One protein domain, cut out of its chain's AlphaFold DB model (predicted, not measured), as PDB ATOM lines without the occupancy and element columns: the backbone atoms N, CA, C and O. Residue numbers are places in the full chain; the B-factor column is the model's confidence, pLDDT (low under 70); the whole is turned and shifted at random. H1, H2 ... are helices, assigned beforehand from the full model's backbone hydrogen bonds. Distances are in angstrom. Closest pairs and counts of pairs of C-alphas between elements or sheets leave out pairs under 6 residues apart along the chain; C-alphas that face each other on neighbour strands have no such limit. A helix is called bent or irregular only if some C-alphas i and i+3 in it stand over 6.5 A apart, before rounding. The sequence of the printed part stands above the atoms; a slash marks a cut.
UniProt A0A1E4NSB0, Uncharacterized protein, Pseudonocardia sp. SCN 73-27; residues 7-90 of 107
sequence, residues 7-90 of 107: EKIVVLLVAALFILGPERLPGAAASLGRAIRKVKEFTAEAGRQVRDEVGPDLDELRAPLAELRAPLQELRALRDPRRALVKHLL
ATOM      1  N   GLU A   7     187.133 271.070 282.069       90.81
ATOM      2  CA  GLU A   7     187.857 272.018 282.920       90.81
ATOM      3  C   GLU A   7     189.383 271.935 282.757       90.81
ATOM      4  O   GLU A   7     190.051 272.949 282.562       90.81
ATOM      5  N   LYS A   8     189.957 270.726 282.757       90.00
ATOM      6  CA  LYS A   8     191.412 270.552 282.655       90.00
ATOM      7  C   LYS A   8     191.941 270.901 281.271       90.00
ATOM      8  O   LYS A   8     193.067 271.381 281.166       90.00
ATOM      9  N   ILE A   9     191.143 270.697 280.219       93.31
ATOM     10  CA  ILE A   9     191.507 271.136 278.865       93.31
ATOM     11  C   ILE A   9     191.589 272.662 278.809       93.31
ATOM     12  O   ILE A   9     192.547 273.186 278.246       93.31
ATOM     13  N   VAL A  10     190.641 273.372 279.430       94.25
ATOM     14  CA  VAL A  10     190.675 274.841 279.510       94.25
ATOM     15  C   VAL A  10     191.912 275.313 280.276       94.25
ATOM     16  O   VAL A  10     192.641 276.168 279.776       94.25
ATOM     17  N   VAL A  11     192.206 274.713 281.435       94.75
ATOM     18  CA  VAL A  11     193.411 275.040 282.221       94.75
ATOM     19  C   VAL A  11     194.687 274.797 281.414       94.75
ATOM     20  O   VAL A  11     195.573 275.650 281.396       94.75
ATOM     21  N   LEU A  12     194.779 273.671 280.702       93.25
ATOM     22  CA  LEU A  12     195.932 273.352 279.862       93.25
ATOM     23  C   LEU A  12     196.093 274.348 278.708       93.25
ATOM     24  O   LEU A  12     197.213 274.757 278.414       93.25
ATOM     25  N   LEU A  13     194.991 274.758 278.075       93.00
ATOM     26  CA  LEU A  13     194.991 275.785 277.033       93.00
ATOM     27  C   LEU A  13     195.533 277.102 277.580       93.00
ATOM     28  O   LEU A  13     196.478 277.644 277.019       93.00
ATOM     29  N   VAL A  14     195.004 277.584 278.705       94.81
ATOM     30  CA  VAL A  14     195.472 278.829 279.328       94.81
ATOM     31  C   VAL A  14     196.951 278.736 279.710       94.81
ATOM     32  O   VAL A  14     197.718 279.649 279.407       94.81
ATOM     33  N   ALA A  15     197.385 277.619 280.300       94.19
ATOM     34  CA  ALA A  15     198.789 277.395 280.638       94.19
ATOM     35  C   ALA A  15     199.688 277.389 279.390       94.19
ATOM     36  O   ALA A  15     200.747 278.015 279.385       94.19
ATOM     37  N   ALA A  16     199.257 276.740 278.307       92.50
ATOM     38  CA  ALA A  16     199.975 276.743 277.038       92.50
ATOM     39  C   ALA A  16     200.055 278.152 276.428       92.50
ATOM     40  O   ALA A  16     201.114 278.538 275.933       92.50
ATOM     41  N   LEU A  17     198.970 278.935 276.500       93.50
ATOM     42  CA  LEU A  17     198.954 280.339 276.078       93.50
ATOM     43  C   LEU A  17     199.935 281.177 276.899       93.50
ATOM     44  O   LEU A  17     200.600 282.039 276.335       93.50
ATOM     45  N   PHE A  18     200.049 280.921 278.201       94.06
ATOM     46  CA  PHE A  18     200.948 281.666 279.078       94.06
ATOM     47  C   PHE A  18     202.425 281.321 278.839       94.06
ATOM     48  O   PHE A  18     203.257 282.215 278.732       94.06
ATOM     49  N   ILE A  19     202.751 280.030 278.719       92.69
ATOM     50  CA  ILE A  19     204.132 279.551 278.545       92.69
ATOM     51  C   ILE A  19     204.665 279.888 277.150       92.69
ATOM     52  O   ILE A  19     205.798 280.342 277.007       92.69
ATOM     53  N   LEU A  20     203.868 279.629 276.109       88.50
ATOM     54  CA  LEU A  20     204.301 279.773 274.719       88.50
ATOM     55  C   LEU A  20     203.964 281.154 274.133       88.50
ATOM     56  O   LEU A  20     204.630 281.606 273.202       88.50
ATOM     57  N   GLY A  21     202.946 281.819 274.679       90.38
ATOM     58  CA  GLY A  21     202.387 283.070 274.174       90.38
ATOM     59  C   GLY A  21     201.212 282.842 273.204       90.38
ATOM     60  O   GLY A  21     201.286 281.955 272.342       90.38
ATOM     61  N   PRO A  22     200.143 283.665 273.267       88.00
ATOM     62  CA  PRO A  22     198.957 283.518 272.414       88.00
ATOM     63  C   PRO A  22     199.256 283.726 270.925       88.00
ATOM     64  O   PRO A  22     198.642 283.083 270.084       88.00
ATOM     65  N   GLU A  23     200.250 284.550 270.597       90.19
ATOM     66  CA  GLU A  23     200.692 284.807 269.218       90.19
ATOM     67  C   GLU A  23     201.439 283.610 268.600       90.19
ATOM     68  O   GLU A  23     201.420 283.400 267.386       90.19
ATOM     69  N   ARG A  24     202.106 282.788 269.422       90.12
ATOM     70  CA  ARG A  24     202.984 281.704 268.939       90.12
ATOM     71  C   ARG A  24     202.290 280.355 268.844       90.12
ATOM     72  O   ARG A  24     202.653 279.550 267.985       90.12
ATOM     73  N   LEU A  25     201.274 280.117 269.670       90.31
ATOM     74  CA  LEU A  25     200.436 278.920 269.596       90.31
ATOM     75  C   LEU A  25     199.818 278.650 268.214       90.31
ATOM     76  O   LEU A  25     199.999 277.536 267.714       90.31
ATOM     77  N   PRO A  26     199.133 279.607 267.556       88.50
ATOM     78  CA  PRO A  26     198.537 279.367 266.242       88.50
ATOM     79  C   PRO A  26     199.606 279.072 265.183       88.50
ATOM     80  O   PRO A  26     199.427 278.178 264.354       88.50
ATOM     81  N   GLY A  27     200.760 279.745 265.249       92.44
ATOM     82  CA  GLY A  27     201.898 279.470 264.371       92.44
ATOM     83  C   GLY A  27     202.490 278.068 264.570       92.44
ATOM     84  O   GLY A  27     202.789 277.373 263.590       92.44
ATOM     85  N   ALA A  28     202.619 277.621 265.822       92.25
ATOM     86  CA  ALA A  28     203.101 276.287 266.170       92.25
ATOM     87  C   ALA A  28     202.119 275.195 265.719       92.25
ATOM     88  O   ALA A  28     202.526 274.255 265.035       92.25
ATOM     89  N   ALA A  29     200.824 275.357 266.004       93.56
ATOM     90  CA  ALA A  29     199.778 274.433 265.569       93.56
ATOM     91  C   ALA A  29     199.702 274.330 264.038       93.56
ATOM     92  O   ALA A  29     199.646 273.228 263.493       93.56
ATOM     93  N   ALA A  30     199.784 275.460 263.325       94.88
ATOM     94  CA  ALA A  30     199.811 275.473 261.864       94.88
ATOM     95  C   ALA A  30     201.043 274.746 261.303       94.88
ATOM     96  O   ALA A  30     200.951 274.028 260.308       94.88
ATOM     97  N   SER A  31     202.203 274.899 261.946       95.31
ATOM     98  CA  SER A  31     203.436 274.217 261.540       95.31
ATOM     99  C   SER A  31     203.358 272.713 261.781       95.31
ATOM    100  O   SER A  31     203.702 271.940 260.886       95.31
ATOM    101  N   LEU A  32     202.819 272.300 262.929       96.31
ATOM    102  CA  LEU A  32     202.558 270.897 263.242       96.31
ATOM    103  C   LEU A  32     201.562 270.286 262.247       96.31
ATOM    104  O   LEU A  32     201.803 269.213 261.702       96.31
ATOM    105  N   GLY A  33     200.477 271.001 261.945       96.69
ATOM    106  CA  GLY A  33     199.468 270.572 260.980       96.69
ATOM    107  C   GLY A  33     200.047 270.390 259.578       96.69
ATOM    108  O   GLY A  33     199.798 269.373 258.930       96.69
ATOM    109  N   ARG A  34     200.891 271.327 259.125       96.56
ATOM    110  CA  ARG A  34     201.629 271.189 257.859       96.56
ATOM    111  C   ARG A  34     202.581 269.994 257.879       96.56
ATOM    112  O   ARG A  34     202.649 269.281 256.883       96.56
ATOM    113  N   ALA A  35     203.289 269.757 258.983       96.62
ATOM    114  CA  ALA A  35     204.189 268.613 259.119       96.62
ATOM    115  C   ALA A  35     203.428 267.279 259.047       96.62
ATOM    116  O   ALA A  35     203.779 266.419 258.246       96.62
ATOM    117  N   ILE A  36     202.331 267.140 259.797       97.06
ATOM    118  CA  ILE A  36     201.462 265.953 259.759       97.06
ATOM    119  C   ILE A  36     200.899 265.740 258.354       97.06
ATOM    120  O   ILE A  36     200.866 264.613 257.860       97.06
ATOM    121  N   ARG A  37     200.468 266.816 257.685       95.75
ATOM    122  CA  ARG A  37     199.954 266.734 256.318       95.75
ATOM    123  C   ARG A  37     201.006 266.193 255.352       95.75
ATOM    124  O   ARG A  37     200.692 265.268 254.611       95.75
ATOM    125  N   LYS A  38     202.237 266.708 255.420       94.44
ATOM    126  CA  LYS A  38     203.361 266.209 254.621       94.44
ATOM    127  C   LYS A  38     203.625 264.731 254.899       94.44
ATOM    128  O   LYS A  38     203.692 263.949 253.967       94.44
ATOM    129  N   VAL A  39     203.689 264.321 256.169       95.69
ATOM    130  CA  VAL A  39     203.873 262.905 256.548       95.69
ATOM    131  C   VAL A  39     202.768 262.017 255.969       95.69
ATOM    132  O   VAL A  39     203.046 260.931 255.462       95.69
ATOM    133  N   LYS A  40     201.511 262.476 255.998       93.81
ATOM    134  CA  LYS A  40     200.384 261.751 255.399       93.81
ATOM    135  C   LYS A  40     200.527 261.626 253.881       93.81
ATOM    136  O   LYS A  40     200.247 260.558 253.348       93.81
ATOM    137  N   GLU A  41     200.950 262.692 253.205       92.38
ATOM    138  CA  GLU A  41     201.216 262.702 251.759       92.38
ATOM    139  C   GLU A  41     202.355 261.728 251.409       92.38
ATOM    140  O   GLU A  41     202.139 260.841 250.587       92.38
ATOM    141  N   PHE A  42     203.478 261.766 252.134       89.81
ATOM    142  CA  PHE A  42     204.585 260.813 251.968       89.81
ATOM    143  C   PHE A  42     204.163 259.357 252.206       89.81
ATOM    144  O   PHE A  42     204.550 258.469 251.456       89.81
ATOM    145  N   THR A  43     203.339 259.097 253.225       90.69
ATOM    146  CA  THR A  43     202.838 257.740 253.511       90.69
ATOM    147  C   THR A  43     201.868 257.262 252.427       90.69
ATOM    148  O   THR A  43     201.865 256.085 252.072       90.69
ATOM    149  N   ALA A  44     201.038 258.160 251.890       87.25
ATOM    150  CA  ALA A  44     200.118 257.842 250.804       87.25
ATOM    151  C   ALA A  44     200.861 257.551 249.494       87.25
ATOM    152  O   ALA A  44     200.444 256.669 248.750       87.25
ATOM    153  N   GLU A  45     201.949 258.269 249.226       83.19
ATOM    154  CA  GLU A  45     202.789 258.093 248.043       83.19
ATOM    155  C   GLU A  45     203.648 256.825 248.140       83.19
ATOM    156  O   GLU A  45     203.571 255.969 247.260       83.19
ATOM    157  N   ALA A  46     204.327 256.608 249.272       81.06
ATOM    158  CA  ALA A  46     205.047 255.364 249.547       81.06
ATOM    159  C   ALA A  46     204.113 254.144 249.513       81.06
ATOM    160  O   ALA A  46     204.454 253.105 248.959       81.06
ATOM    161  N   GLY A  47     202.892 254.269 250.042       77.62
ATOM    162  CA  GLY A  47     201.893 253.204 249.984       77.62
ATOM    163  C   GLY A  47     201.361 252.912 248.576       77.62
ATOM    164  O   GLY A  47     200.863 251.811 248.355       77.62
ATOM    165  N   ARG A  48     201.439 253.861 247.632       76.31
ATOM    166  CA  ARG A  48     201.133 253.616 246.210       76.31
ATOM    167  C   ARG A  48     202.273 252.852 245.554       76.31
ATOM    168  O   ARG A  48     202.028 251.793 245.000       76.31
ATOM    169  N   GLN A  49     203.509 253.305 245.745       70.06
ATOM    170  CA  GLN A  49     204.677 252.655 245.155       70.06
ATOM    171  C   GLN A  49     204.890 251.226 245.674       70.06
ATOM    172  O   GLN A  49     205.090 250.305 244.892       70.06
ATOM    173  N   VAL A  50     204.721 251.000 246.980       68.88
ATOM    174  CA  VAL A  50     204.774 249.653 247.573       68.88
ATOM    175  C   VAL A  50     203.605 248.778 247.094       68.88
ATOM    176  O   VAL A  50     203.761 247.574 246.954       68.88
ATOM    177  N   ARG A  51     202.426 249.347 246.811       68.88
ATOM    178  CA  ARG A  51     201.303 248.582 246.238       68.88
ATOM    179  C   ARG A  51     201.573 248.170 244.791       68.88
ATOM    180  O   ARG A  51     201.193 247.063 244.421       68.88
ATOM    181  N   ASP A  52     202.209 249.043 244.020       69.81
ATOM    182  CA  ASP A  52     202.502 248.816 242.606       69.81
ATOM    183  C   ASP A  52     203.696 247.856 242.410       69.81
ATOM    184  O   ASP A  52     203.686 247.067 241.470       69.81
ATOM    185  N   GLU A  53     204.682 247.854 243.318       65.06
ATOM    186  CA  GLU A  53     205.879 246.990 243.239       65.06
ATOM    187  C   GLU A  53     205.785 245.692 244.068       65.06
ATOM    188  O   GLU A  53     206.342 244.673 243.672       65.06
ATOM    189  N   VAL A  54     205.072 245.695 245.201       60.53
ATOM    190  CA  VAL A  54     205.013 244.580 246.183       60.53
ATOM    191  C   VAL A  54     203.612 243.943 246.228       60.53
ATOM    192  O   VAL A  54     203.269 243.196 247.141       60.53
ATOM    193  N   GLY A  55     202.763 244.246 245.239       61.09
ATOM    194  CA  GLY A  55     201.376 243.780 245.126       61.09
ATOM    195  C   GLY A  55     201.118 242.312 245.522       61.09
ATOM    196  O   GLY A  55     200.244 242.100 246.366       61.09
ATOM    197  N   PRO A  56     201.858 241.317 244.987       64.94
ATOM    198  CA  PRO A  56     201.641 239.906 245.317       64.94
ATOM    199  C   PRO A  56     202.093 239.518 246.738       64.94
ATOM    200  O   PRO A  56     201.339 238.849 247.441       64.94
ATOM    201  N   ASP A  57     203.247 239.998 247.220       62.03
ATOM    202  CA  ASP A  57     203.737 239.698 248.582       62.03
ATOM    203  C   ASP A  57     202.859 240.352 249.670       62.03
ATOM    204  O   ASP A  57     202.720 239.856 250.792       62.03
ATOM    205  N   LEU A  58     202.212 241.478 249.348       64.25
ATOM    206  CA  LEU A  58     201.241 242.108 250.239       64.25
ATOM    207  C   LEU A  58     199.944 241.310 250.366       64.25
ATOM    208  O   LEU A  58     199.318 241.389 251.422       64.25
ATOM    209  N   ASP A  59     199.496 240.601 249.329       68.12
ATOM    210  CA  ASP A  59     198.270 239.801 249.406       68.12
ATOM    211  C   ASP A  59     198.454 238.573 250.320       68.12
ATOM    212  O   ASP A  59     197.549 238.259 251.097       68.12
ATOM    213  N   GLU A  60     199.653 237.981 250.361       67.62
ATOM    214  CA  GLU A  60     200.002 236.938 251.341       67.62
ATOM    215  C   GLU A  60     200.001 237.460 252.784       67.62
ATOM    216  O   GLU A  60     199.526 236.781 253.693       67.62
ATOM    217  N   LEU A  61     200.445 238.702 253.009       65.88
ATOM    218  CA  LEU A  61     200.395 239.351 254.326       65.88
ATOM    219  C   LEU A  61     199.001 239.890 254.682       65.88
ATOM    220  O   LEU A  61     198.678 240.078 255.859       65.88
ATOM    221  N   ARG A  62     198.138 240.143 253.694       67.62
ATOM    222  CA  ARG A  62     196.757 240.585 253.932       67.62
ATOM    223  C   ARG A  62     195.901 239.496 254.546       67.62
ATOM    224  O   ARG A  62     195.034 239.857 255.332       67.62
ATOM    225  N   ALA A  63     196.133 238.223 254.236       73.75
ATOM    226  CA  ALA A  63     195.397 237.115 254.843       73.75
ATOM    227  C   ALA A  63     195.496 237.114 256.390       73.75
ATOM    228  O   ALA A  63     194.458 237.263 257.041       73.75
ATOM    229  N   PRO A  64     196.697 237.097 257.004       73.31
ATOM    230  CA  PRO A  64     196.828 237.165 258.460       73.31
ATOM    231  C   PRO A  64     196.372 238.514 259.044       73.31
ATOM    232  O   PRO A  64     195.814 238.575 260.140       73.31
ATOM    233  N   LEU A  65     196.543 239.626 258.316       74.31
ATOM    234  CA  LEU A  65     196.054 240.938 258.761       74.31
ATOM    235  C   LEU A  65     194.525 241.074 258.694       74.31
ATOM    236  O   LEU A  65     193.943 241.822 259.484       74.31
ATOM    237  N   ALA A  66     193.865 240.398 257.754       77.88
ATOM    238  CA  ALA A  66     192.413 240.370 257.623       77.88
ATOM    239  C   ALA A  66     191.782 239.588 258.780       77.88
ATOM    240  O   ALA A  66     190.811 240.062 259.372       77.88
ATOM    241  N   GLU A  67     192.397 238.469 259.159       79.25
ATOM    242  CA  GLU A  67     191.993 237.648 260.300       79.25
ATOM    243  C   GLU A  67     192.104 238.409 261.631       79.25
ATOM    244  O   GLU A  67     191.224 238.303 262.477       79.25
ATOM    245  N   LEU A  68     193.110 239.280 261.781       79.00
ATOM    246  CA  LEU A  68     193.244 240.189 262.931       79.00
ATOM    247  C   LEU A  68     192.301 241.405 262.861       79.00
ATOM    248  O   LEU A  68     191.880 241.938 263.889       79.00
ATOM    249  N   ARG A  69     191.961 241.887 261.659       79.56
ATOM    250  CA  ARG A  69     191.054 243.034 261.471       79.56
ATOM    251  C   ARG A  69     189.597 242.700 261.760       79.56
ATOM    252  O   ARG A  69     188.910 243.576 262.282       79.56
ATOM    253  N   ALA A  70     189.133 241.500 261.422       81.69
ATOM    254  CA  ALA A  70     187.760 241.059 261.665       81.69
ATOM    255  C   ALA A  70     187.331 241.202 263.148       81.69
ATOM    256  O   ALA A  70     186.376 241.939 263.410       81.69
ATOM    257  N   PRO A  71     188.069 240.657 264.135       78.62
ATOM    258  CA  PRO A  71     187.722 240.818 265.546       78.62
ATOM    259  C   PRO A  71     187.855 242.275 266.011       78.62
ATOM    260  O   PRO A  71     187.031 242.768 266.776       78.62
ATOM    261  N   LEU A  72     188.838 243.034 265.511       78.81
ATOM    262  CA  LEU A  72     188.973 244.459 265.850       78.81
ATOM    263  C   LEU A  72     187.814 245.317 265.316       78.81
ATOM    264  O   LEU A  72     187.446 246.314 265.944       78.81
ATOM    265  N   GLN A  73     187.255 244.964 264.158       78.12
ATOM    266  CA  GLN A  73     186.076 245.626 263.600       78.12
ATOM    267  C   GLN A  73     184.832 245.336 264.427       78.12
ATOM    268  O   GLN A  73     184.077 246.265 264.705       78.12
ATOM    269  N   GLU A  74     184.666 244.095 264.877       76.94
ATOM    270  CA  GLU A  74     183.591 243.702 265.781       76.94
ATOM    271  C   GLU A  74     183.674 244.498 267.094       76.94
ATOM    272  O   GLU A  74     182.748 245.229 267.439       76.94
ATOM    273  N   LEU A  75     184.843 244.532 267.746       76.50
ATOM    274  CA  LEU A  75     185.058 245.329 268.962       76.50
ATOM    275  C   LEU A  75     184.800 246.832 268.755       76.50
ATOM    276  O   LEU A  75     184.319 247.523 269.657       76.50
ATOM    277  N   ARG A  76     185.119 247.370 267.573       72.88
ATOM    278  CA  ARG A  76     184.853 248.776 267.240       72.88
ATOM    279  C   ARG A  76     183.365 249.028 266.983       72.88
ATOM    280  O   ARG A  76     182.878 250.075 267.399       72.88
ATOM    281  N   ALA A  77     182.651 248.089 266.366       71.88
ATOM    282  CA  ALA A  77     181.207 248.169 266.154       71.88
ATOM    283  C   ALA A  77     180.443 248.208 267.485       71.88
ATOM    284  O   ALA A  77     179.541 249.028 267.645       71.88
ATOM    285  N   LEU A  78     180.874 247.423 268.477       75.12
ATOM    286  CA  LEU A  78     180.312 247.491 269.829       75.12
ATOM    287  C   LEU A  78     180.624 248.818 270.552       75.12
ATOM    288  O   LEU A  78     179.872 249.235 271.431       75.12
ATOM    289  N   ARG A  79     181.720 249.502 270.199       67.81
ATOM    290  CA  ARG A  79     182.201 250.712 270.889       67.81
ATOM    291  C   ARG A  79     181.704 252.035 270.287       67.81
ATOM    292  O   ARG A  79     181.775 253.059 270.966       67.81
ATOM    293  N   ASP A  80     181.183 252.044 269.060       69.50
ATOM    294  CA  ASP A  80     180.737 253.263 268.358       69.50
ATOM    295  C   ASP A  80     179.190 253.465 268.252       69.50
ATOM    296  O   ASP A  80     178.738 254.113 267.300       69.50
ATOM    297  N   PRO A  81     178.327 253.026 269.208       64.25
ATOM    298  CA  PRO A  81     176.880 253.265 269.114       64.25
ATOM    299  C   PRO A  81     176.537 254.760 269.197       64.25
ATOM    300  O   PRO A  81     175.572 255.219 268.588       64.25
ATOM    301  N   ARG A  82     177.379 255.564 269.868       63.59
ATOM    302  CA  ARG A  82     177.237 257.027 269.898       63.59
ATOM    303  C   ARG A  82     177.358 257.665 268.517       63.59
ATOM    304  O   ARG A  82     176.675 258.648 268.265       63.59
ATOM    305  N   ARG A  83     178.201 257.143 267.620       68.44
ATOM    306  CA  ARG A  83     178.341 257.702 266.266       68.44
ATOM    307  C   ARG A  83     177.130 257.415 265.390       68.44
ATOM    308  O   ARG A  83     176.758 258.282 264.605       68.44
ATOM    309  N   ALA A  84     176.522 256.238 265.534       67.81
ATOM    310  CA  ALA A  84     175.258 255.921 264.872       67.81
ATOM    311  C   ALA A  84     174.138 256.854 265.364       67.81
ATOM    312  O   ALA A  84     173.406 257.414 264.553       67.81
ATOM    313  N   LEU A  85     174.093 257.112 266.675       65.75
ATOM    314  CA  LEU A  85     173.124 258.019 267.289       65.75
ATOM    315  C   LEU A  85     173.321 259.481 266.865       65.75
ATOM    316  O   LEU A  85     172.352 260.157 266.557       65.75
ATOM    317  N   VAL A  86     174.568 259.962 266.799       75.06
ATOM    318  CA  VAL A  86     174.885 261.324 266.339       75.06
ATOM    319  C   VAL A  86     174.491 261.511 264.882       75.06
ATOM    320  O   VAL A  86     173.915 262.536 264.567       75.06
ATOM    321  N   LYS A  87     174.745 260.540 263.998       72.00
ATOM    322  CA  LYS A  87     174.301 260.646 262.600       72.00
ATOM    323  C   LYS A  87     172.780 260.740 262.495       72.00
ATOM    324  O   LYS A  87     172.288 261.602 261.787       72.00
ATOM    325  N   HIS A  88     172.045 259.924 263.251       73.75
ATOM    326  CA  HIS A  88     170.583 260.007 263.262       73.75
ATOM    327  C   HIS A  88     170.038 261.283 263.919       73.75
ATOM    328  O   HIS A  88     169.050 261.811 263.438       73.75
ATOM    329  N   LEU A  89     170.684 261.827 264.956       69.38
ATOM    330  CA  LEU A  89     170.271 263.099 265.570       69.38
ATOM    331  C   LEU A  89     170.648 264.337 264.745       69.38
ATOM    332  O   LEU A  89     170.025 265.378 264.911       69.38
ATOM    333  N   LEU A  90     171.708 264.262 263.934       71.12
ATOM    334  CA  LEU A  90     172.210 265.396 263.151       71.12
ATOM    335  C   LEU A  90     171.513 265.518 261.785       71.12
ATOM    336  O   LEU A  90     171.458 266.623 261.253       71.12
TER     337      LEU A  90
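This is residues 7 to 90 of the 107 residues of an uncharacterized protein of Pseudonocardia sp. SCN 73-27 (UniProt A0A1E4NSB0). An open frame of four helices with an empty middle: the long helix H2 makes one side, H1 meets the first residues of H2 at one corner, near Leu 17 and Leu 25, and H3 meets the last residues of H2 at another corner, near Arg 51 and Leu 58, and from there folds back in an arch on the same side of H2 as H1. H4 continues from the far end of H3 and turns aside, and the frame stays open between H1 and H4. The printed part has 84 residues, with four named helices in the order H1, H2, H3, H4 and no named strand; the class is all helix. The whole is extended, with a radius of gyration of the C-alphas of 20.6 A, and spans 53 by 36 by 23 A.

H2, residues 24 to 53, is the longest helix. H1, residues 7 to 20, is close to H2 but not clearly touching it; their closest C-alphas, those of Leu 17 and Leu 25, are 6.8 A apart. The lines of H1 and H2 stand about perpendicular, at 79 degrees. H3, residues 55 to 79, is also close to H2 but not clearly touching it; their closest C-alphas, those of Arg 51 and Leu 58, are 7.6 A apart. H2 and H3 run opposite ways at a steep tilt of 48 degrees. H3 has a kink of 48 degrees near residue 66. H4, residues 81 to 90, and H3 meet only through their link. H1 and H3, H1 and H4, and H2 and H4 are apart. In H1, H2 and H4 every O i to N i+4 pair is within hydrogen-bond range, and in H3 18 of 21 are.

H2 measures 43.3 A from C-alpha 24 at (202.984, 281.704, 268.939) to C-alpha 53 at (205.879, 246.990, 243.239). H3 measures 32.9 A from first to last C-alpha and is neither bent nor irregular, but only just: C-alphas 68 and 71 are 6.1 A apart. H1 measures 19.9 A, and its C-alpha 7 is at (187.857, 272.018, 282.920). H4 measures 14.3 A and ends with C-alpha 90 at (172.210, 265.396, 263.151).

The two C-alphas farthest apart, those of Phe 18 and Pro 56, are 53.7 A apart. The C-alphas of Glu 7 and Leu 90, first and last of the printed part, are 26.1 A apart. The printed part has no cut, and the links H1 to H2, H2 to H3 and H3 to H4 are tight. Residues 29 to 49, which belong to H2, stand free. The mean pLDDT of the printed part is 81.3, and it is under 70 at residues 50 to 62, 79 to 85 and 89.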